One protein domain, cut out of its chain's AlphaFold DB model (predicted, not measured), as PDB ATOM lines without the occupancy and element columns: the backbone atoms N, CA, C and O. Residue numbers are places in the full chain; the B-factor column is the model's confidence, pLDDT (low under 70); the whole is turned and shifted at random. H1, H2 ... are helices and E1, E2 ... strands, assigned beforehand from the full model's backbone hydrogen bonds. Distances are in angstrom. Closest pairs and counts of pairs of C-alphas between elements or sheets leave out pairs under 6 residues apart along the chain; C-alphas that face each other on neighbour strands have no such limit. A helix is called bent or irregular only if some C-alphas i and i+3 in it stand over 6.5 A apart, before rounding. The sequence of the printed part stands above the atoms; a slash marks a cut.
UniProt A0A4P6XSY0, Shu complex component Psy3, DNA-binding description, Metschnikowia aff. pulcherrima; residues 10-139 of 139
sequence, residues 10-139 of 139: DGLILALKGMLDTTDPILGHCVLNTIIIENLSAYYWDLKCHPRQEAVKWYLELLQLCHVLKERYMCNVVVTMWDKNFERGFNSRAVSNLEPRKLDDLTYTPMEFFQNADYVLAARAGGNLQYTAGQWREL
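What this domain is: This is residues 10 to 139 of the 139 residues of the protein "Shu complex component Psy3, DNA-binding description" of Metschnikowia aff. pulcherrima (UniProt A0A4P6XSY0). One long helix, H4, packs on one face of a pair of parallel strands, E1 and E2, with H1 side by side with it; past this body a small separate sheet of three strands, E3, E4 and E5, folds back on itself with no helix on it. The short helix H2 lies at one extreme of the longest axis and the long unnamed stretch of residues 88 to 110 reaches the other, while residues 21 to 26 stick out. The printed part has 130 residues with six named helices and five named strands, in the order H1 H2 E1 H3 H4 E2 H5 H6 E3 E4 E5. One sheet is the parallel pair E1 and E2; the other runs E3, E4, E5, antiparallel, and the class is mixed, helices and strands. The whole is only just compact, close to loose, with a radius of gyration of the C-alphas of 16.3 A and spans of 50 by 35 by 24 A.

Where its parts are: H1 is residues 10 to 21, 16.5 A long, from C-alpha 10 at (23.104, -2.848, -82.506). H2 is residues 25 to 29, and E1 is residues 34 to 37. H3, residues 40 to 48, is 12.9 A long and irregular: C-alphas 42 and 45 are 7.5 A apart. H4, residues 52 to 73, is 31.8 A long and begins with C-alpha 52 at (32.602, 5.386, -92.713). E2 is residues 76 to 79, H5 residues 84 to 87 and H6 residues 111 to 114. E3 is residues 121 to 124, E4 is residues 127 to 132 and 15.9 A long, and E5 is residues 135 to 138, with C-alpha 138 at (17.073, -6.694, -116.608).

How they stand to each other: H1 touches H4, at a shallow tilt of 26 degrees and the same way; the closest C-alphas are those of Ile 13 and Leu 62, 6.6 A apart, and H4 touches H1 with residues 62 to 69 alone. H1 and H2 are apart. E1 and E2 are parallel neighbours at 13 degrees, with N 35 and O 76 within hydrogen-bond range at 2.8 A. E1, H3, H4 and E2 form a strand-helix-strand unit, two parallel neighbour strands with helices between them in the chain, and its crossover is right-handed. H4 and E1 are near each other, with 8 pairs of C-alphas within 10 A. The closest C-alphas of H4 and E2 are those of Lys 70 and Asn 76, 6.2 A apart. H3 and H4 are close but not clearly touching, with Leu 47 and Ala 55 closest at 5.4 A between C-alphas. H3 and H5 only just touch, with 3 pairs of C-alphas within 8 A, the closest those of Ser 41 and Glu 87 at 6.4 A. H6 touches H4, at residues 56 to 63 of H4 alone; the C-alphas of Tyr 59 and Phe 113 are closest, 5.8 A apart. E3, E4 and E5 form a meander, each strand the antiparallel neighbour of the one before. In the hairpin of E3 and E4, N 122 and O 129 are 2.9 A apart; in that of E4 and E5, N 130 and O 137 are 2.8 A apart, both within hydrogen-bond range. H4 is apart from E3, E4 and E5. Every O i to N i+4 pair is within range in H2 and H4, against 7 of 8 in H1 and 2 of 5 in H3, where 5 of 6 O i to N i+3 pairs are; H5 and H6 are too short for an i+4 pair.

The domain as a whole: The two C-alphas farthest apart are those of His 29 and Arg 93, 50.6 A. The printed part has no cut and ends at Leu 139, the chain's last residue. The link from H5 to H6, 23 residues, is long. Mean pLDDT of the printed part is 88.0; it is under 70 in residues 22 to 30, 90 to 91 and 94 to 98.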
ATOM      1  N   ASP A  10      22.582  -1.924 -83.519       96.00
ATOM      2  CA  ASP A  10      23.104  -2.848 -82.506       96.00
ATOM      3  C   ASP A  10      22.037  -3.838 -82.036       96.00
ATOM      4  O   ASP A  10      22.336  -5.012 -81.819       96.00
ATOM      5  N   GLY A  11      20.782  -3.390 -81.923       96.25
ATOM      6  CA  GLY A  11      19.654  -4.243 -81.555       96.25
ATOM      7  C   GLY A  11      19.453  -5.394 -82.541       96.25
ATOM      8  O   GLY A  11      19.206  -6.521 -82.114       96.25
ATOM      9  N   LEU A  12      19.634  -5.140 -83.842       97.00
ATOM     10  CA  LEU A  12      19.603  -6.186 -84.866       97.00
ATOM     11  C   LEU A  12      20.736  -7.203 -84.669       97.00
ATOM     12  O   LEU A  12      20.488  -8.406 -84.657       97.00
ATOM     13  N   ILE A  13      21.972  -6.735 -84.478       96.75
ATOM     14  CA  ILE A  13      23.133  -7.613 -84.261       96.75
ATOM     15  C   ILE A  13      22.944  -8.478 -83.010       96.75
ATOM     16  O   ILE A  13      23.195  -9.683 -83.046       96.75
ATOM     17  N   LEU A  14      22.469  -7.882 -81.915       94.88
ATOM     18  CA  LEU A  14      22.156  -8.578 -80.667       94.88
ATOM     19  C   LEU A  14      21.080  -9.647 -80.867       94.88
ATOM     20  O   LEU A  14      21.256 -10.767 -80.391       94.88
ATOM     21  N   ALA A  15      20.004  -9.342 -81.597       93.19
ATOM     22  CA  ALA A  15      18.946 -10.306 -81.884       93.19
ATOM     23  C   ALA A  15      19.473 -11.512 -82.680       93.19
ATOM     24  O   ALA A  15      19.217 -12.657 -82.308       93.19
ATOM     25  N   LEU A  16      20.264 -11.269 -83.731       93.88
ATOM     26  CA  LEU A  16      20.837 -12.330 -84.566       93.88
ATOM     27  C   LEU A  16      21.851 -13.195 -83.806       93.88
ATOM     28  O   LEU A  16      21.852 -14.415 -83.963       93.88
ATOM     29  N   LYS A  17      22.691 -12.594 -82.953       93.31
ATOM     30  CA  LYS A  17      23.591 -13.347 -82.062       93.31
ATOM     31  C   LYS A  17      22.808 -14.174 -81.050       93.31
ATOM     32  O   LYS A  17      23.100 -15.351 -80.877       93.31
ATOM     33  N   GLY A  18      21.763 -13.590 -80.465       89.31
ATOM     34  CA  GLY A  18      20.876 -14.277 -79.535       89.31
ATOM     35  C   GLY A  18      20.293 -15.559 -80.124       89.31
ATOM     36  O   GLY A  18      20.246 -16.558 -79.414       89.31
ATOM     37  N   MET A  19      19.943 -15.570 -81.419       86.88
ATOM     38  CA  MET A  19      19.480 -16.780 -82.116       86.88
ATOM     39  C   MET A  19      20.512 -17.914 -82.070       86.88
ATOM     40  O   MET A  19      20.137 -19.055 -81.829       86.88
ATOM     41  N   LEU A  20      21.803 -17.610 -82.256       83.56
ATOM     42  CA  LEU A  20      22.884 -18.607 -82.228       83.56
ATOM     43  C   LEU A  20      23.065 -19.234 -80.842       83.56
ATOM     44  O   LEU A  20      23.386 -20.419 -80.740       83.56
ATOM     45  N   ASP A  21      22.839 -18.435 -79.802       77.81
ATOM     46  CA  ASP A  21      22.964 -18.847 -78.407       77.81
ATOM     47  C   ASP A  21      21.683 -19.505 -77.870       77.81
ATOM     48  O   ASP A  21      21.698 -20.106 -76.793       77.81
ATOM     49  N   THR A  22      20.555 -19.411 -78.590       64.88
ATOM     50  CA  THR A  22      19.290 -19.944 -78.083       64.88
ATOM     51  C   THR A  22      19.213 -21.457 -78.252       64.88
ATOM     52  O   THR A  22      19.152 -21.997 -79.356       64.88
ATOM     53  N   THR A  23      19.063 -22.150 -77.127       56.12
ATOM     54  CA  THR A  23      18.440 -23.476 -77.036       56.12
ATOM     55  C   THR A  23      16.911 -23.350 -76.999       56.12
ATOM     56  O   THR A  23      16.259 -24.048 -76.225       56.12
ATOM     57  N   ASP A  24      16.326 -22.422 -77.776       56.19
ATOM     58  CA  ASP A  24      14.884 -22.147 -77.733       56.19
ATOM     59  C   ASP A  24      14.122 -23.444 -78.055       56.19
ATOM     60  O   ASP A  24      14.215 -23.937 -79.184       56.19
ATOM     61  N   PRO A  25      13.375 -24.021 -77.096       49.97
ATOM     62  CA  PRO A  25      12.670 -25.281 -77.301       49.97
ATOM     63  C   PRO A  25      11.644 -25.192 -78.437       49.97
ATOM     64  O   PRO A  25      11.357 -26.193 -79.090       49.97
ATOM     65  N   ILE A  26      11.109 -23.995 -78.707       52.31
ATOM     66  CA  ILE A  26      10.117 -23.748 -79.756       52.31
ATOM     67  C   ILE A  26      10.785 -23.800 -81.139       52.31
ATOM     68  O   ILE A  26      10.239 -24.431 -82.049       52.31
ATOM     69  N   LEU A  27      11.991 -23.232 -81.290       54.84
ATOM     70  CA  LEU A  27      12.842 -23.471 -82.469       54.84
ATOM     71  C   LEU A  27      13.347 -24.921 -82.514       54.84
ATOM     72  O   LEU A  27      13.497 -25.479 -83.591       54.84
ATOM     73  N   GLY A  28      13.549 -25.570 -81.366       53.94
ATOM     74  CA  GLY A  28      13.946 -26.979 -81.282       53.94
ATOM     75  C   GLY A  28      12.926 -27.954 -81.887       53.94
ATOM     76  O   GLY A  28      13.310 -29.038 -82.327       53.94
ATOM     77  N   HIS A  29      11.647 -27.568 -81.959       57.22
ATOM     78  CA  HIS A  29      10.577 -28.356 -82.583       57.22
ATOM     79  C   HIS A  29      10.178 -27.882 -83.991       57.22
ATOM     80  O   HIS A  29       9.451 -28.594 -84.685       57.22
ATOM     81  N   CYS A  30      10.639 -26.706 -84.429       66.12
ATOM     82  CA  CYS A  30      10.290 -26.122 -85.725       66.12
ATOM     83  C   CYS A  30      11.530 -25.985 -86.613       66.12
ATOM     84  O   CYS A  30      12.532 -25.407 -86.211       66.12
ATOM     85  N   VAL A  31      11.458 -26.437 -87.867       77.19
ATOM     86  CA  VAL A  31      12.551 -26.200 -88.821       77.19
ATOM     87  C   VAL A  31      12.513 -24.736 -89.257       77.19
ATOM     88  O   VAL A  31      11.574 -24.305 -89.931       77.19
ATOM     89  N   LEU A  32      13.526 -23.960 -88.868       85.44
ATOM     90  CA  LEU A  32      13.687 -22.585 -89.332       85.44
ATOM     91  C   LEU A  32      13.969 -22.593 -90.839       85.44
ATOM     92  O   LEU A  32      15.044 -22.983 -91.273       85.44
ATOM     93  N   ASN A  33      12.991 -22.177 -91.644       90.56
ATOM     94  CA  ASN A  33      13.121 -22.195 -93.101       90.56
ATOM     95  C   ASN A  33      13.706 -20.900 -93.678       90.56
ATOM     96  O   ASN A  33      14.486 -20.958 -94.623       90.56
ATOM     97  N   THR A  34      13.314 -19.741 -93.145       93.88
ATOM     98  CA  THR A  34      13.703 -18.434 -93.687       93.88
ATOM     99  C   THR A  34      13.817 -17.396 -92.571       93.88
ATOM    100  O   THR A  34      12.947 -17.319 -91.703       93.88
ATOM    101  N   ILE A  35      14.860 -16.575 -92.638       94.88
ATOM    102  CA  ILE A  35      15.055 -15.356 -91.854       94.88
ATOM    103  C   ILE A  35      14.878 -14.167 -92.797       94.88
ATOM    104  O   ILE A  35      15.476 -14.129 -93.872       94.88
ATOM    105  N   ILE A  36      14.062 -13.194 -92.394       96.94
ATOM    106  CA  ILE A  36      13.845 -11.960 -93.152       96.94
ATOM    107  C   ILE A  36      14.315 -10.789 -92.295       96.94
ATOM    108  O   ILE A  36      13.784 -10.564 -91.210       96.94
ATOM    109  N   ILE A  37      15.304 -10.050 -92.791       97.38
ATOM    110  CA  ILE A  37      15.735  -8.769 -92.233       97.38
ATOM    111  C   ILE A  37      15.082  -7.693 -93.086       97.38
ATOM    112  O   ILE A  37      15.507  -7.411 -94.208       97.38
ATOM    113  N   GLU A  38      13.994  -7.141 -92.568       95.81
ATOM    114  CA  GLU A  38      13.201  -6.164 -93.293       95.81
ATOM    115  C   GLU A  38      13.766  -4.749 -93.117       95.81
ATOM    116  O   GLU A  38      14.000  -4.296 -92.000       95.81
ATOM    117  N   ASN A  39      13.916  -4.038 -94.236       94.06
ATOM    118  CA  ASN A  39      14.214  -2.610 -94.305       94.06
ATOM    119  C   ASN A  39      15.518  -2.178 -93.603       94.06
ATOM    120  O   ASN A  39      15.521  -1.355 -92.687       94.06
ATOM    121  N   LEU A  40      16.655  -2.657 -94.108       95.44
ATOM    122  CA  LEU A  40      17.986  -2.254 -93.645       95.44
ATOM    123  C   LEU A  40      18.231  -0.736 -93.753       95.44
ATOM    124  O   LEU A  40      18.944  -0.159 -92.934       95.44
ATOM    125  N   SER A  41      17.602  -0.075 -94.733       93.19
ATOM    126  CA  SER A  41      17.685   1.378 -94.936       93.19
ATOM    127  C   SER A  41      17.137   2.191 -93.762       93.19
ATOM    128  O   SER A  41      17.467   3.370 -93.645       93.19
ATOM    129  N   ALA A  42      16.348   1.589 -92.863       92.94
ATOM    130  CA  ALA A  42      15.910   2.241 -91.628       92.94
ATOM    131  C   ALA A  42      17.092   2.700 -90.755       92.94
ATOM    132  O   ALA A  42      16.998   3.726 -90.089       92.94
ATOM    133  N   TYR A  43      18.219   1.988 -90.813       94.44
ATOM    134  CA  TYR A  43      19.427   2.287 -90.041       94.44
ATOM    135  C   TYR A  43      20.393   3.242 -90.749       94.44
ATOM    136  O   TYR A  43      21.445   3.573 -90.198       94.44
ATOM    137  N   TYR A  44      20.079   3.675 -91.976       93.00
ATOM    138  CA  TYR A  44      21.002   4.453 -92.802       93.00
ATOM    139  C   TYR A  44      21.511   5.706 -92.081       93.00
ATOM    140  O   TYR A  44      22.718   5.935 -92.041       93.00
ATOM    141  N   TRP A  45      20.609   6.504 -91.505       92.06
ATOM    142  CA  TRP A  45      20.966   7.777 -90.873       92.06
ATOM    143  C   TRP A  45      21.739   7.603 -89.570       92.06
ATOM    144  O   TRP A  45      22.655   8.385 -89.313       92.06
ATOM    145  N   ASP A  46      21.449   6.547 -88.810       93.88
ATOM    146  CA  ASP A  46      22.215   6.195 -87.616       93.88
ATOM    147  C   ASP A  46      23.652   5.858 -88.016       93.88
ATOM    148  O   ASP A  46      24.598   6.514 -87.587       93.88
ATOM    149  N   LEU A  47      23.819   4.926 -88.961       93.62
ATOM    150  CA  LEU A  47      25.127   4.512 -89.474       93.62
ATOM    151  C   LEU A  47      25.877   5.660 -90.166       93.62
ATOM    152  O   LEU A  47      27.107   5.704 -90.139       93.62
ATOM    153  N   LYS A  48      25.157   6.612 -90.768       90.94
ATOM    154  CA  LYS A  48      25.738   7.789 -91.424       90.94
ATOM    155  C   LYS A  48      26.388   8.759 -90.437       90.94
ATOM    156  O   LYS A  48      27.295   9.487 -90.845       90.94
ATOM    157  N   CYS A  49      25.946   8.771 -89.180       92.69
ATOM    158  CA  CYS A  49      26.537   9.587 -88.120       92.69
ATOM    159  C   CYS A  49      27.898   9.050 -87.642       92.69
ATOM    160  O   CYS A  49      28.653   9.789 -87.010       92.69
ATOM    161  N   HIS A  50      28.235   7.800 -87.965       92.81
ATOM    162  CA  HIS A  50      29.514   7.185 -87.621       92.81
ATOM    163  C   HIS A  50      30.581   7.413 -88.703       92.81
ATOM    164  O   HIS A  50      30.267   7.621 -89.883       92.81
ATOM    165  N   PRO A  51      31.878   7.325 -88.350       94.81
ATOM    166  CA  PRO A  51      32.945   7.211 -89.333       94.81
ATOM    167  C   PRO A  51      32.654   6.091 -90.339       94.81
ATOM    168  O   PRO A  51      32.261   4.986 -89.968       94.81
ATOM    169  N   ARG A  52      32.908   6.343 -91.629       91.81
ATOM    170  CA  ARG A  52      32.602   5.386 -92.713       91.81
ATOM    171  C   ARG A  52      33.150   3.980 -92.446       91.81
ATOM    172  O   ARG A  52      32.493   3.005 -92.786       91.81
ATOM    173  N   GLN A  53      34.345   3.878 -91.867       94.50
ATOM    174  CA  GLN A  53      34.978   2.594 -91.558       94.50
ATOM    175  C   GLN A  53      34.187   1.785 -90.520       94.50
ATOM    176  O   GLN A  53      34.071   0.572 -90.661       94.50
ATOM    177  N   GLU A  54      33.601   2.446 -89.519       94.88
ATOM    178  CA  GLU A  54      32.759   1.798 -88.508       94.88
ATOM    179  C   GLU A  54      31.441   1.319 -89.116       94.88
ATOM    180  O   GLU A  54      31.061   0.167 -88.920       94.88
ATOM    181  N   ALA A  55      30.800   2.153 -89.942       93.94
ATOM    182  CA  ALA A  55      29.589   1.760 -90.656       93.94
ATOM    183  C   ALA A  55      29.837   0.537 -91.558       93.94
ATOM    184  O   ALA A  55      29.079  -0.427 -91.519       93.94
ATOM    185  N   VAL A  56      30.931   0.533 -92.333       95.38
ATOM    186  CA  VAL A  56      31.320  -0.620 -93.168       95.38
ATOM    187  C   VAL A  56      31.551  -1.866 -92.313       95.38
ATOM    188  O   VAL A  56      31.070  -2.940 -92.667       95.38
ATOM    189  N   LYS A  57      32.236  -1.733 -91.171       96.50
ATOM    190  CA  LYS A  57      32.461  -2.846 -90.243       96.50
ATOM    191  C   LYS A  57      31.143  -3.444 -89.744       96.50
ATOM    192  O   LYS A  57      31.032  -4.664 -89.697       96.50
ATOM    193  N   TRP A  58      30.149  -2.612 -89.432       96.81
ATOM    194  CA  TRP A  58      28.823  -3.078 -89.023       96.81
ATOM    195  C   TRP A  58      28.127  -3.891 -90.125       96.81
ATOM    196  O   TRP A  58      27.646  -4.992 -89.865       96.81
ATOM    197  N   TYR A  59      28.142  -3.411 -91.376       96.62
ATOM    198  CA  TYR A  59      27.576  -4.168 -92.503       96.62
ATOM    199  C   TYR A  59      28.287  -5.513 -92.703       96.62
ATOM    200  O   TYR A  59      27.636  -6.527 -92.950       96.62
ATOM    201  N   LEU A  60      29.616  -5.545 -92.571       96.19
ATOM    202  CA  LEU A  60      30.390  -6.784 -92.669       96.19
ATOM    203  C   LEU A  60      30.066  -7.769 -91.538       96.19
ATOM    204  O   LEU A  60      29.965  -8.969 -91.785       96.19
ATOM    205  N   GLU A  61      29.864  -7.279 -90.314       96.94
ATOM    206  CA  GLU A  61      29.425  -8.109 -89.189       96.94
ATOM    207  C   GLU A  61      28.030  -8.694 -89.435       96.94
ATOM    208  O   GLU A  61      27.818  -9.892 -89.236       96.94
ATOM    209  N   LEU A  62      27.096  -7.882 -89.939       97.00
ATOM    210  CA  LEU A  62      25.763  -8.343 -90.312       97.00
ATOM    211  C   LEU A  62      25.817  -9.432 -91.390       97.00
ATOM    212  O   LEU A  62      25.158 -10.465 -91.253       97.00
ATOM    213  N   LEU A  63      26.612  -9.226 -92.445       96.12
ATOM    214  CA  LEU A  63      26.797 -10.207 -93.516       96.12
ATOM    215  C   LEU A  63      27.343 -11.531 -92.965       96.12
ATOM    216  O   LEU A  63      26.834 -12.600 -93.306       96.12
ATOM    217  N   GLN A  64      28.341 -11.463 -92.083       95.94
ATOM    218  CA  GLN A  64      28.919 -12.646 -91.454       95.94
ATOM    219  C   GLN A  64      27.883 -13.401 -90.614       95.94
ATOM    220  O   GLN A  64      27.803 -14.625 -90.697       95.94
ATOM    221  N   LEU A  65      27.057 -12.697 -89.835       95.94
ATOM    222  CA  LEU A  65      25.987 -13.324 -89.055       95.94
ATOM    223  C   LEU A  65      24.938 -13.983 -89.951       95.94
ATOM    224  O   LEU A  65      24.526 -15.106 -89.670       95.94
ATOM    225  N   CYS A  66      24.552 -13.337 -91.054       95.62
ATOM    226  CA  CYS A  66      23.641 -13.927 -92.038       95.62
ATOM    227  C   CYS A  66      24.190 -15.250 -92.584       95.62
ATOM    228  O   CYS A  66      23.455 -16.232 -92.671       95.62
ATOM    229  N   HIS A  67      25.488 -15.300 -92.899       94.56
ATOM    230  CA  HIS A  67      26.146 -16.521 -93.361       94.56
ATOM    231  C   HIS A  67      26.124 -17.625 -92.298       94.56
ATOM    232  O   HIS A  67      25.683 -18.738 -92.572       94.56
ATOM    233  N   VAL A  68      26.530 -17.301 -91.068       93.88
ATOM    234  CA  VAL A  68      26.550 -18.263 -89.955       93.88
ATOM    235  C   VAL A  68      25.148 -18.819 -89.686       93.88
ATOM    236  O   VAL A  68      24.994 -20.022 -89.495       93.88
ATOM    237  N   LEU A  69      24.112 -17.978 -89.710       91.94
ATOM    238  CA  LEU A  69      22.722 -18.404 -89.523       91.94
ATOM    239  C   LEU A  69      22.228 -19.289 -90.676       91.94
ATOM    240  O   LEU A  69      21.608 -20.327 -90.425       91.94
ATOM    241  N   LYS A  70      22.532 -18.917 -91.927       92.69
ATOM    242  CA  LYS A  70      22.226 -19.724 -93.119       92.69
ATOM    243  C   LYS A  70      22.823 -21.125 -92.993       92.69
ATOM    244  O   LYS A  70      22.101 -22.099 -93.171       92.69
ATOM    245  N   GLU A  71      24.098 -21.237 -92.625       91.31
ATOM    246  CA  GLU A  71      24.784 -22.525 -92.458       91.31
ATOM    247  C   GLU A  71      24.276 -23.319 -91.252       91.31
ATOM    248  O   GLU A  71      24.054 -24.525 -91.342       91.31
ATOM    249  N   ARG A  72      24.066 -22.655 -90.110       89.31
ATOM    250  CA  ARG A  72      23.663 -23.310 -88.861       89.31
ATOM    251  C   ARG A  72      22.282 -23.944 -88.959       89.31
ATOM    252  O   ARG A  72      22.085 -25.040 -88.430       89.31
ATOM    253  N   TYR A  73      21.345 -23.238 -89.586       89.31
ATOM    254  CA  TYR A  73      19.939 -23.636 -89.666       89.31
ATOM    255  C   TYR A  73      19.531 -24.179 -91.036       89.31
ATOM    256  O   TYR A  73      18.401 -24.637 -91.175       89.31
ATOM    257  N   MET A  74      20.422 -24.148 -92.035       90.44
ATOM    258  CA  MET A  74      20.118 -24.513 -93.425       90.44
ATOM    259  C   MET A  74      18.895 -23.751 -93.966       90.44
ATOM    260  O   MET A  74      18.022 -24.316 -94.625       90.44
ATOM    261  N   CYS A  75      18.821 -22.459 -93.639       92.00
ATOM    262  CA  CYS A  75      17.677 -21.596 -93.922       92.00
ATOM    263  C   CYS A  75      18.000 -20.547 -94.993       92.00
ATOM    264  O   CYS A  75      19.162 -20.227 -95.240       92.00
ATOM    265  N   ASN A  76      16.974 -19.970 -95.618       95.56
ATOM    266  CA  ASN A  76      17.149 -18.799 -96.474       95.56
ATOM    267  C   ASN A  76      17.346 -17.545 -95.616       95.56
ATOM    268  O   ASN A  76      16.701 -17.397 -94.579       95.56
ATOM    269  N   VAL A  77      18.157 -16.601 -96.086       96.69
ATOM    270  CA  VAL A  77      18.250 -15.265 -95.489       96.69
ATOM    271  C   VAL A  77      17.908 -14.241 -96.556       96.69
ATOM    272  O   VAL A  77      18.558 -14.179 -97.596       96.69
ATOM    273  N   VAL A  78      16.868 -13.453 -96.303       97.69
ATOM    274  CA  VAL A  78      16.416 -12.384 -97.195       97.69
ATOM    275  C   VAL A  78      16.606 -11.060 -96.479       97.69
ATOM    276  O   VAL A  78      16.083 -10.863 -95.385       97.69
ATOM    277  N   VAL A  79      17.336 -10.143 -97.104       97.31
ATOM    278  CA  VAL A  79      17.515  -8.777 -96.604       97.31
ATOM    279  C   VAL A  79      16.833  -7.828 -97.575       97.31
ATOM    280  O   VAL A  79      17.114  -7.867 -98.771       97.31
ATOM    281  N   THR A  80      15.940  -6.980 -97.074       97.00
ATOM    282  CA  THR A  80      15.294  -5.942 -97.885       97.00
ATOM    283  C   THR A  80      15.805  -4.567 -97.487       97.00
ATOM    284  O   THR A  80      16.162  -4.317 -96.337       97.00
ATOM    285  N   MET A  81      15.873  -3.662 -98.454       95.38
ATOM    286  CA  MET A  81      16.289  -2.279 -98.254       95.38
ATOM    287  C   MET A  81      15.639  -1.405 -99.321       95.38
ATOM    288  O   MET A  81      15.240  -1.905-100.376       95.38
ATOM    289  N   TRP A  82      15.528  -0.115 -99.040       93.44
ATOM    290  CA  TRP A  82      15.091   0.855-100.030       93.44
ATOM    291  C   TRP A  82      16.275   1.364-100.851       93.44
ATOM    292  O   TRP A  82      17.440   1.164-100.511       93.44
ATOM    293  N   ASP A  83      15.969   2.025-101.962       90.50
ATOM    294  CA  ASP A  83      16.987   2.643-102.797       90.50
ATOM    295  C   ASP A  83      17.468   3.987-102.216       90.50
ATOM    296  O   ASP A  83      16.922   4.551-101.260       90.50
ATOM    297  N   LYS A  84      18.464   4.575-102.878       89.94
ATOM    298  CA  LYS A  84      18.955   5.915-102.549       89.94
ATOM    299  C   LYS A  84      17.865   6.985-102.567       89.94
ATOM    300  O   LYS A  84      18.069   8.024-101.945       89.94
ATOM    301  N   ASN A  85      16.786   6.844-103.354       87.44
ATOM    302  CA  ASN A  85      15.690   7.828-103.392       87.44
ATOM    303  C   ASN A  85      14.943   7.888-102.064       87.44
ATOM    304  O   ASN A  85      14.548   8.976-101.660       87.44
ATOM    305  N   PHE A  86      14.833   6.768-101.360       87.56
ATOM    306  CA  PHE A  86      14.328   6.754 -99.996       87.56
ATOM    307  C   PHE A  86      15.353   7.312 -98.998       87.56
ATOM    308  O   PHE A  86      15.058   8.243 -98.249       87.56
ATOM    309  N   GLU A  87      16.584   6.791 -99.017       86.56
ATOM    310  CA  GLU A  87      17.594   7.054 -97.975       86.56
ATOM    311  C   GLU A  87      18.001   8.532 -97.866       86.56
ATOM    312  O   GLU A  87      18.315   9.025 -96.788       86.56
ATOM    313  N   ARG A  88      17.951   9.274 -98.972       84.88
ATOM    314  CA  ARG A  88      18.309  10.701 -99.035       84.88
ATOM    315  C   ARG A  88      17.321  11.660 -98.351       84.88
ATOM    316  O   ARG A  88      17.634  12.847 -98.218       84.88
ATOM    317  N   GLY A  89      16.124  11.189 -97.999       80.44
ATOM    318  CA  GLY A  89      15.071  11.993 -97.378       80.44
ATOM    319  C   GLY A  89      14.407  13.053 -98.274       80.44
ATOM    320  O   GLY A  89      14.604  13.124 -99.483       80.44
ATOM    321  N   PHE A  90      13.585  13.898 -97.648       68.62
ATOM    322  CA  PHE A  90      12.557  14.729 -98.297       68.62
ATOM    323  C   PHE A  90      13.065  15.916 -99.151       68.62
ATOM    324  O   PHE A  90      12.345  16.378-100.028       68.62
ATOM    325  N   ASN A  91      14.292  16.412 -98.941       60.69
ATOM    326  CA  ASN A  91      14.776  17.676 -99.541       60.69
ATOM    327  C   ASN A  91      15.892  17.523-100.586       60.69
ATOM    328  O   ASN A  91      16.540  18.498-100.972       60.69
ATOM    329  N   SER A  92      16.155  16.311-101.049       72.69
ATOM    330  CA  SER A  92      17.226  16.035-102.003       72.69
ATOM    331  C   SER A  92      16.646  15.767-103.392       72.69
ATOM    332  O   SER A  92      15.644  15.073-103.555       72.69
ATOM    333  N   ARG A  93      17.267  16.348-104.430       73.12
ATOM    334  CA  ARG A  93      16.837  16.143-105.826       73.12
ATOM    335  C   ARG A  93      16.829  14.652-106.139       73.12
ATOM    336  O   ARG A  93      17.816  13.986-105.831       73.12
ATOM    337  N   ALA A  94      15.757  14.154-106.756       69.88
ATOM    338  CA  ALA A  94      15.644  12.765-107.198       69.88
ATOM    339  C   ALA A  94      16.821  12.379-108.117       69.88
ATOM    340  O   ALA A  94      17.297  13.189-108.911       69.88
ATOM    341  N   VAL A  95      17.312  11.142-107.994       67.56
ATOM    342  CA  VAL A  95      18.376  10.607-108.848       67.56
ATOM    343  C   VAL A  95      17.599   9.838-109.881       67.56
ATOM    344  O   VAL A  95      17.149   8.722-109.646       67.56
ATOM    345  N   SER A  96      17.383  10.493-111.007       64.38
ATOM    346  CA  SER A  96      16.709   9.923-112.159       64.38
ATOM    347  C   SER A  96      17.699   9.103-112.984       64.38
ATOM    348  O   SER A  96      17.817   9.315-114.189       64.38
ATOM    349  N   ASN A  97      18.470   8.214-112.344       67.44
ATOM    350  CA  ASN A  97      19.307   7.294-113.103       67.44
ATOM    351  C   ASN A  97      18.386   6.197-113.650       67.44
ATOM    352  O   ASN A  97      18.025   5.245-112.951       67.44
ATOM    353  N   LEU A  98      17.892   6.415-114.869       69.56
ATOM    354  CA  LEU A  98      16.957   5.509-115.537       69.56
ATOM    355  C   LEU A  98      17.619   4.141-115.764       69.56
ATOM    356  O   LEU A  98      16.995   3.114-115.503       69.56
ATOM    357  N   GLU A  99      18.917   4.147-116.076       82.38
ATOM    358  CA  GLU A  99      19.732   2.974-116.402       82.38
ATOM    359  C   GLU A  99      20.894   2.803-115.400       82.38
ATOM    360  O   GLU A  99      22.036   3.171-115.695       82.38
ATOM    361  N   PRO A 100      20.639   2.289-114.183       87.81
ATOM    362  CA  PRO A 100      21.704   1.995-113.232       87.81
ATOM    363  C   PRO A 100      22.630   0.933-113.831       87.81
ATOM    364  O   PRO A 100      22.171  -0.085-114.342       87.81
ATOM    365  N   ARG A 101      23.942   1.157-113.767       88.31
ATOM    366  CA  ARG A 101      24.956   0.220-114.269       88.31
ATOM    367  C   ARG A 101      25.729  -0.419-113.134       88.31
ATOM    368  O   ARG A 101      25.992  -1.613-113.184       88.31
ATOM    369  N   LYS A 102      26.072   0.355-112.110       90.88
ATOM    370  CA  LYS A 102      26.844  -0.080-110.947       90.88
ATOM    371  C   LYS A 102      25.948  -0.233-109.725       90.88
ATOM    372  O   LYS A 102      24.888   0.379-109.627       90.88
ATOM    373  N   LEU A 103      26.392  -1.035-108.765       90.56
ATOM    374  CA  LEU A 103      25.662  -1.276-107.520       90.56
ATOM    375  C   LEU A 103      25.349   0.029-106.771       90.56
ATOM    376  O   LEU A 103      24.217   0.264-106.348       90.56
ATOM    377  N   ASP A 104      26.336   0.921-106.701       90.44
ATOM    378  CA  ASP A 104      26.226   2.228-106.067       90.44
ATOM    379  C   ASP A 104      25.374   3.227-106.864       90.44
ATOM    380  O   ASP A 104      25.169   4.339-106.395       90.44
ATOM    381  N   ASP A 105      24.796   2.872-108.012       90.38
ATOM    382  CA  ASP A 105      23.763   3.708-108.629       90.38
ATOM    383  C   ASP A 105      22.439   3.647-107.848       90.38
ATOM    384  O   ASP A 105      21.667   4.606-107.882       90.38
ATOM    385  N   LEU A 106      22.182   2.551-107.114       91.19
ATOM    386  CA  LEU A 106      20.889   2.298-106.462       91.19
ATOM    387  C   LEU A 106      20.914   2.297-104.931       91.19
ATOM    388  O   LEU A 106      19.877   2.580-104.342       91.19
ATOM    389  N   THR A 107      22.047   2.040-104.274       91.12
ATOM    390  CA  THR A 107      22.112   1.918-102.799       91.12
ATOM    391  C   THR A 107      23.304   2.660-102.190       91.12
ATOM    392  O   THR A 107      24.373   2.734-102.805       91.12
ATOM    393  N   TYR A 108      23.137   3.267-101.006       90.88
ATOM    394  CA  TYR A 108      24.273   3.776-100.226       90.88
ATOM    395  C   TYR A 108      24.966   2.694 -99.384       90.88
ATOM    396  O   TYR A 108      26.033   2.971 -98.826       90.88
ATOM    397  N   THR A 109      24.400   1.488 -99.292       92.62
ATOM    398  CA  THR A 109      25.019   0.348 -98.613       92.62
ATOM    399  C   THR A 109      26.376   0.020 -99.255       92.62
ATOM    400  O   THR A 109      26.482  -0.008-100.485       92.62
ATOM    401  N   PRO A 110      27.436  -0.217 -98.458       92.75
ATOM    402  CA  PRO A 110      28.753  -0.568 -98.980       92.75
ATOM    403  C   PRO A 110      28.709  -1.820 -99.858       92.75
ATOM    404  O   PRO A 110      28.019  -2.787 -99.534       92.75
ATOM    405  N   MET A 111      29.471  -1.824-100.954       91.94
ATOM    406  CA  MET A 111      29.487  -2.940-101.907       91.94
ATOM    407  C   MET A 111      29.942  -4.258-101.273       91.94
ATOM    408  O   MET A 111      29.545  -5.334-101.711       91.94
ATOM    409  N   GLU A 112      30.761  -4.161-100.230       91.81
ATOM    410  CA  GLU A 112      31.299  -5.272 -99.463       91.81
ATOM    411  C   GLU A 112      30.185  -6.114 -98.825       91.81
ATOM    412  O   GLU A 112      30.310  -7.332 -98.747       91.81
ATOM    413  N   PHE A 113      29.051  -5.496 -98.472       94.12
ATOM    414  CA  PHE A 113      27.876  -6.198 -97.950       94.12
ATOM    415  C   PHE A 113      27.275  -7.198 -98.951       94.12
ATOM    416  O   PHE A 113      26.668  -8.189 -98.562       94.12
ATOM    417  N   PHE A 114      27.454  -6.964-100.251       93.31
ATOM    418  CA  PHE A 114      26.825  -7.754-101.309       93.31
ATOM    419  C   PHE A 114      27.720  -8.881-101.837       93.31
ATOM    420  O   PHE A 114      27.260  -9.686-102.642       93.31
ATOM    421  N   GLN A 115      28.987  -8.954-101.410       87.62
ATOM    422  CA  GLN A 115      29.991  -9.854-102.000       87.62
ATOM    423  C   GLN A 115      29.644 -11.348-101.887       87.62
ATOM    424  O   GLN A 115      30.105 -12.124-102.717       87.62
ATOM    425  N   ASN A 116      28.803 -11.732-100.920       82.62
ATOM    426  CA  ASN A 116      28.404 -13.124-100.668       82.62
ATOM    427  C   ASN A 116      26.895 -13.370-100.821       82.62
ATOM    428  O   ASN A 116      26.381 -14.383-100.350       82.62
ATOM    429  N   ALA A 117      26.163 -12.439-101.432       91.69
ATOM    430  CA  ALA A 117      24.755 -12.659-101.728       91.69
ATOM    431  C   ALA A 117      24.618 -13.607-102.929       91.69
ATOM    432  O   ALA A 117      25.228 -13.373-103.971       91.69
ATOM    433  N   ASP A 118      23.777 -14.643-102.809       93.44
ATOM    434  CA  ASP A 118      23.460 -15.524-103.944       93.44
ATOM    435  C   ASP A 118      22.763 -14.732-105.067       93.44
ATOM    436  O   ASP A 118      23.011 -14.943-106.255       93.44
ATOM    437  N   TYR A 119      21.905 -13.785-104.672       95.50
ATOM    438  CA  TYR A 119      21.155 -12.907-105.560       95.50
ATOM    439  C   TYR A 119      21.060 -11.503-104.969       95.50
ATOM    440  O   TYR A 119      20.830 -11.327-103.774       95.50
ATOM    441  N   VAL A 120      21.169 -10.497-105.834       96.38
ATOM    442  CA  VAL A 120      20.931  -9.093-105.493       96.38
ATOM    443  C   VAL A 120      19.944  -8.542-106.510       96.38
ATOM    444  O   VAL A 120      20.238  -8.507-107.705       96.38
ATOM    445  N   LEU A 121      18.764  -8.156-106.033       96.62
ATOM    446  CA  LEU A 121      17.612  -7.796-106.856       96.62
ATOM    447  C   LEU A 121      17.163  -6.366-106.556       96.62
ATOM    448  O   LEU A 121      17.202  -5.933-105.407       96.62
ATOM    449  N   ALA A 122      16.690  -5.657-107.575       94.81
ATOM    450  CA  ALA A 122      16.057  -4.353-107.423       94.81
ATOM    451  C   ALA A 122      14.703  -4.341-108.138       94.81
ATOM    452  O   ALA A 122      14.641  -4.471-109.360       94.81
ATOM    453  N   ALA A 123      13.624  -4.153-107.379       92.19
ATOM    454  CA  ALA A 123      12.289  -3.941-107.927       92.19
ATOM    455  C   ALA A 123      12.077  -2.444-108.190       92.19
ATOM    456  O   ALA A 123      12.196  -1.628-107.275       92.19
ATOM    457  N   ARG A 124      11.793  -2.065-109.440       87.94
ATOM    458  CA  ARG A 124      11.626  -0.661-109.847       87.94
ATOM    459  C   ARG A 124      10.410  -0.507-110.752       87.94
ATOM    460  O   ARG A 124       9.999  -1.442-111.428       87.94
ATOM    461  N   ALA A 125       9.882   0.715-110.833       83.19
ATOM    462  CA  ALA A 125       8.771   1.035-111.735       83.19
ATOM    463  C   ALA A 125       9.094   0.755-113.218       83.19
ATOM    464  O   ALA A 125       8.204   0.396-113.978       83.19
ATOM    465  N   GLY A 126      10.364   0.905-113.617       81.06
ATOM    466  CA  GLY A 126      10.838   0.634-114.978       81.06
ATOM    467  C   GLY A 126      11.187  -0.829-115.265       81.06
ATOM    468  O   GLY A 126      11.702  -1.100-116.341       81.06
ATOM    469  N   GLY A 127      10.954  -1.748-114.323       88.38
ATOM    470  CA  GLY A 127      11.320  -3.160-114.446       88.38
ATOM    471  C   GLY A 127      12.195  -3.654-113.296       88.38
ATOM    472  O   GLY A 127      12.750  -2.872-112.519       88.38
ATOM    473  N   ASN A 128      12.304  -4.976-113.184       93.69
ATOM    474  CA  ASN A 128      13.130  -5.620-112.171       93.69
ATOM    475  C   ASN A 128      14.550  -5.818-112.700       93.69
ATOM    476  O   ASN A 128      14.747  -6.166-113.862       93.69
ATOM    477  N   LEU A 129      15.535  -5.617-111.828       95.06
ATOM    478  CA  LEU A 129      16.944  -5.788-112.149       95.06
ATOM    479  C   LEU A 129      17.584  -6.835-111.239       95.06
ATOM    480  O   LEU A 129      17.231  -6.943-110.063       95.06
ATOM    481  N   GLN A 130      18.591  -7.530-111.757       95.94
ATOM    482  CA  GLN A 130      19.505  -8.372-110.997       95.94
ATOM    483  C   GLN A 130      20.939  -7.872-111.173       95.94
ATOM    484  O   GLN A 130      21.394  -7.612-112.289       95.94
ATOM    485  N   TYR A 131      21.678  -7.756-110.074       95.25
ATOM    486  CA  TYR A 131      23.097  -7.429-110.121       95.25
ATOM    487  C   TYR A 131      23.916  -8.707-110.321       95.25
ATOM    488  O   TYR A 131      23.915  -9.600-109.476       95.25
ATOM    489  N   THR A 132      24.612  -8.807-111.454       92.38
ATOM    490  CA  THR A 132      25.451  -9.959-111.814       92.38
ATOM    491  C   THR A 132      26.728  -9.494-112.502       92.38
ATOM    492  O   THR A 132      26.719  -8.542-113.282       92.38
ATOM    493  N   ALA A 133      27.853 -10.158-112.220       88.50
ATOM    494  CA  ALA A 133      29.147  -9.857-112.844       88.50
ATOM    495  C   ALA A 133      29.523  -8.356-112.812       88.50
ATOM    496  O   ALA A 133      30.013  -7.804-113.797       88.50
ATOM    497  N   GLY A 134      29.261  -7.687-111.683       89.31
ATOM    498  CA  GLY A 134      29.637  -6.288-111.469       89.31
ATOM    499  C   GLY A 134      28.691  -5.241-112.068       89.31
ATOM    500  O   GLY A 134      29.033  -4.060-112.053       89.31
ATOM    501  N   GLN A 135      27.530  -5.639-112.602       93.62
ATOM    502  CA  GLN A 135      26.578  -4.707-113.210       93.62
ATOM    503  C   GLN A 135      25.115  -5.126-113.037       93.62
ATOM    504  O   GLN A 135      24.808  -6.305-112.869       93.62
ATOM    505  N   TRP A 136      24.205  -4.158-113.122       94.06
ATOM    506  CA  TRP A 136      22.767  -4.426-113.189       94.06
ATOM    507  C   TRP A 136      22.352  -4.943-114.568       94.06
ATOM    508  O   TRP A 136      22.860  -4.486-115.593       94.06
ATOM    509  N   ARG A 137      21.414  -5.890-114.584       93.00
ATOM    510  CA  ARG A 137      20.787  -6.453-115.785       93.00
ATOM    511  C   ARG A 137      19.288  -6.579-115.574       93.00
ATOM    512  O   ARG A 137      18.866  -6.839-114.452       93.00
ATOM    513  N   GLU A 138      18.510  -6.403-116.632       92.50
ATOM    514  CA  GLU A 138      17.073  -6.694-116.608       92.50
ATOM    515  C   GLU A 138      16.832  -8.194-116.410       92.50
ATOM    516  O   GLU A 138      17.614  -9.021-116.893       92.50
ATOM    517  N   LEU A 139      15.782  -8.510-115.649       86.62
ATOM    518  CA  LEU A 139      15.280  -9.866-115.423       86.62
ATOM    519  C   LEU A 139      14.236 -10.274-116.462       86.62
ATOM    520  O   LEU A 139      13.382  -9.422-116.796       86.62
TER     521      LEU A 139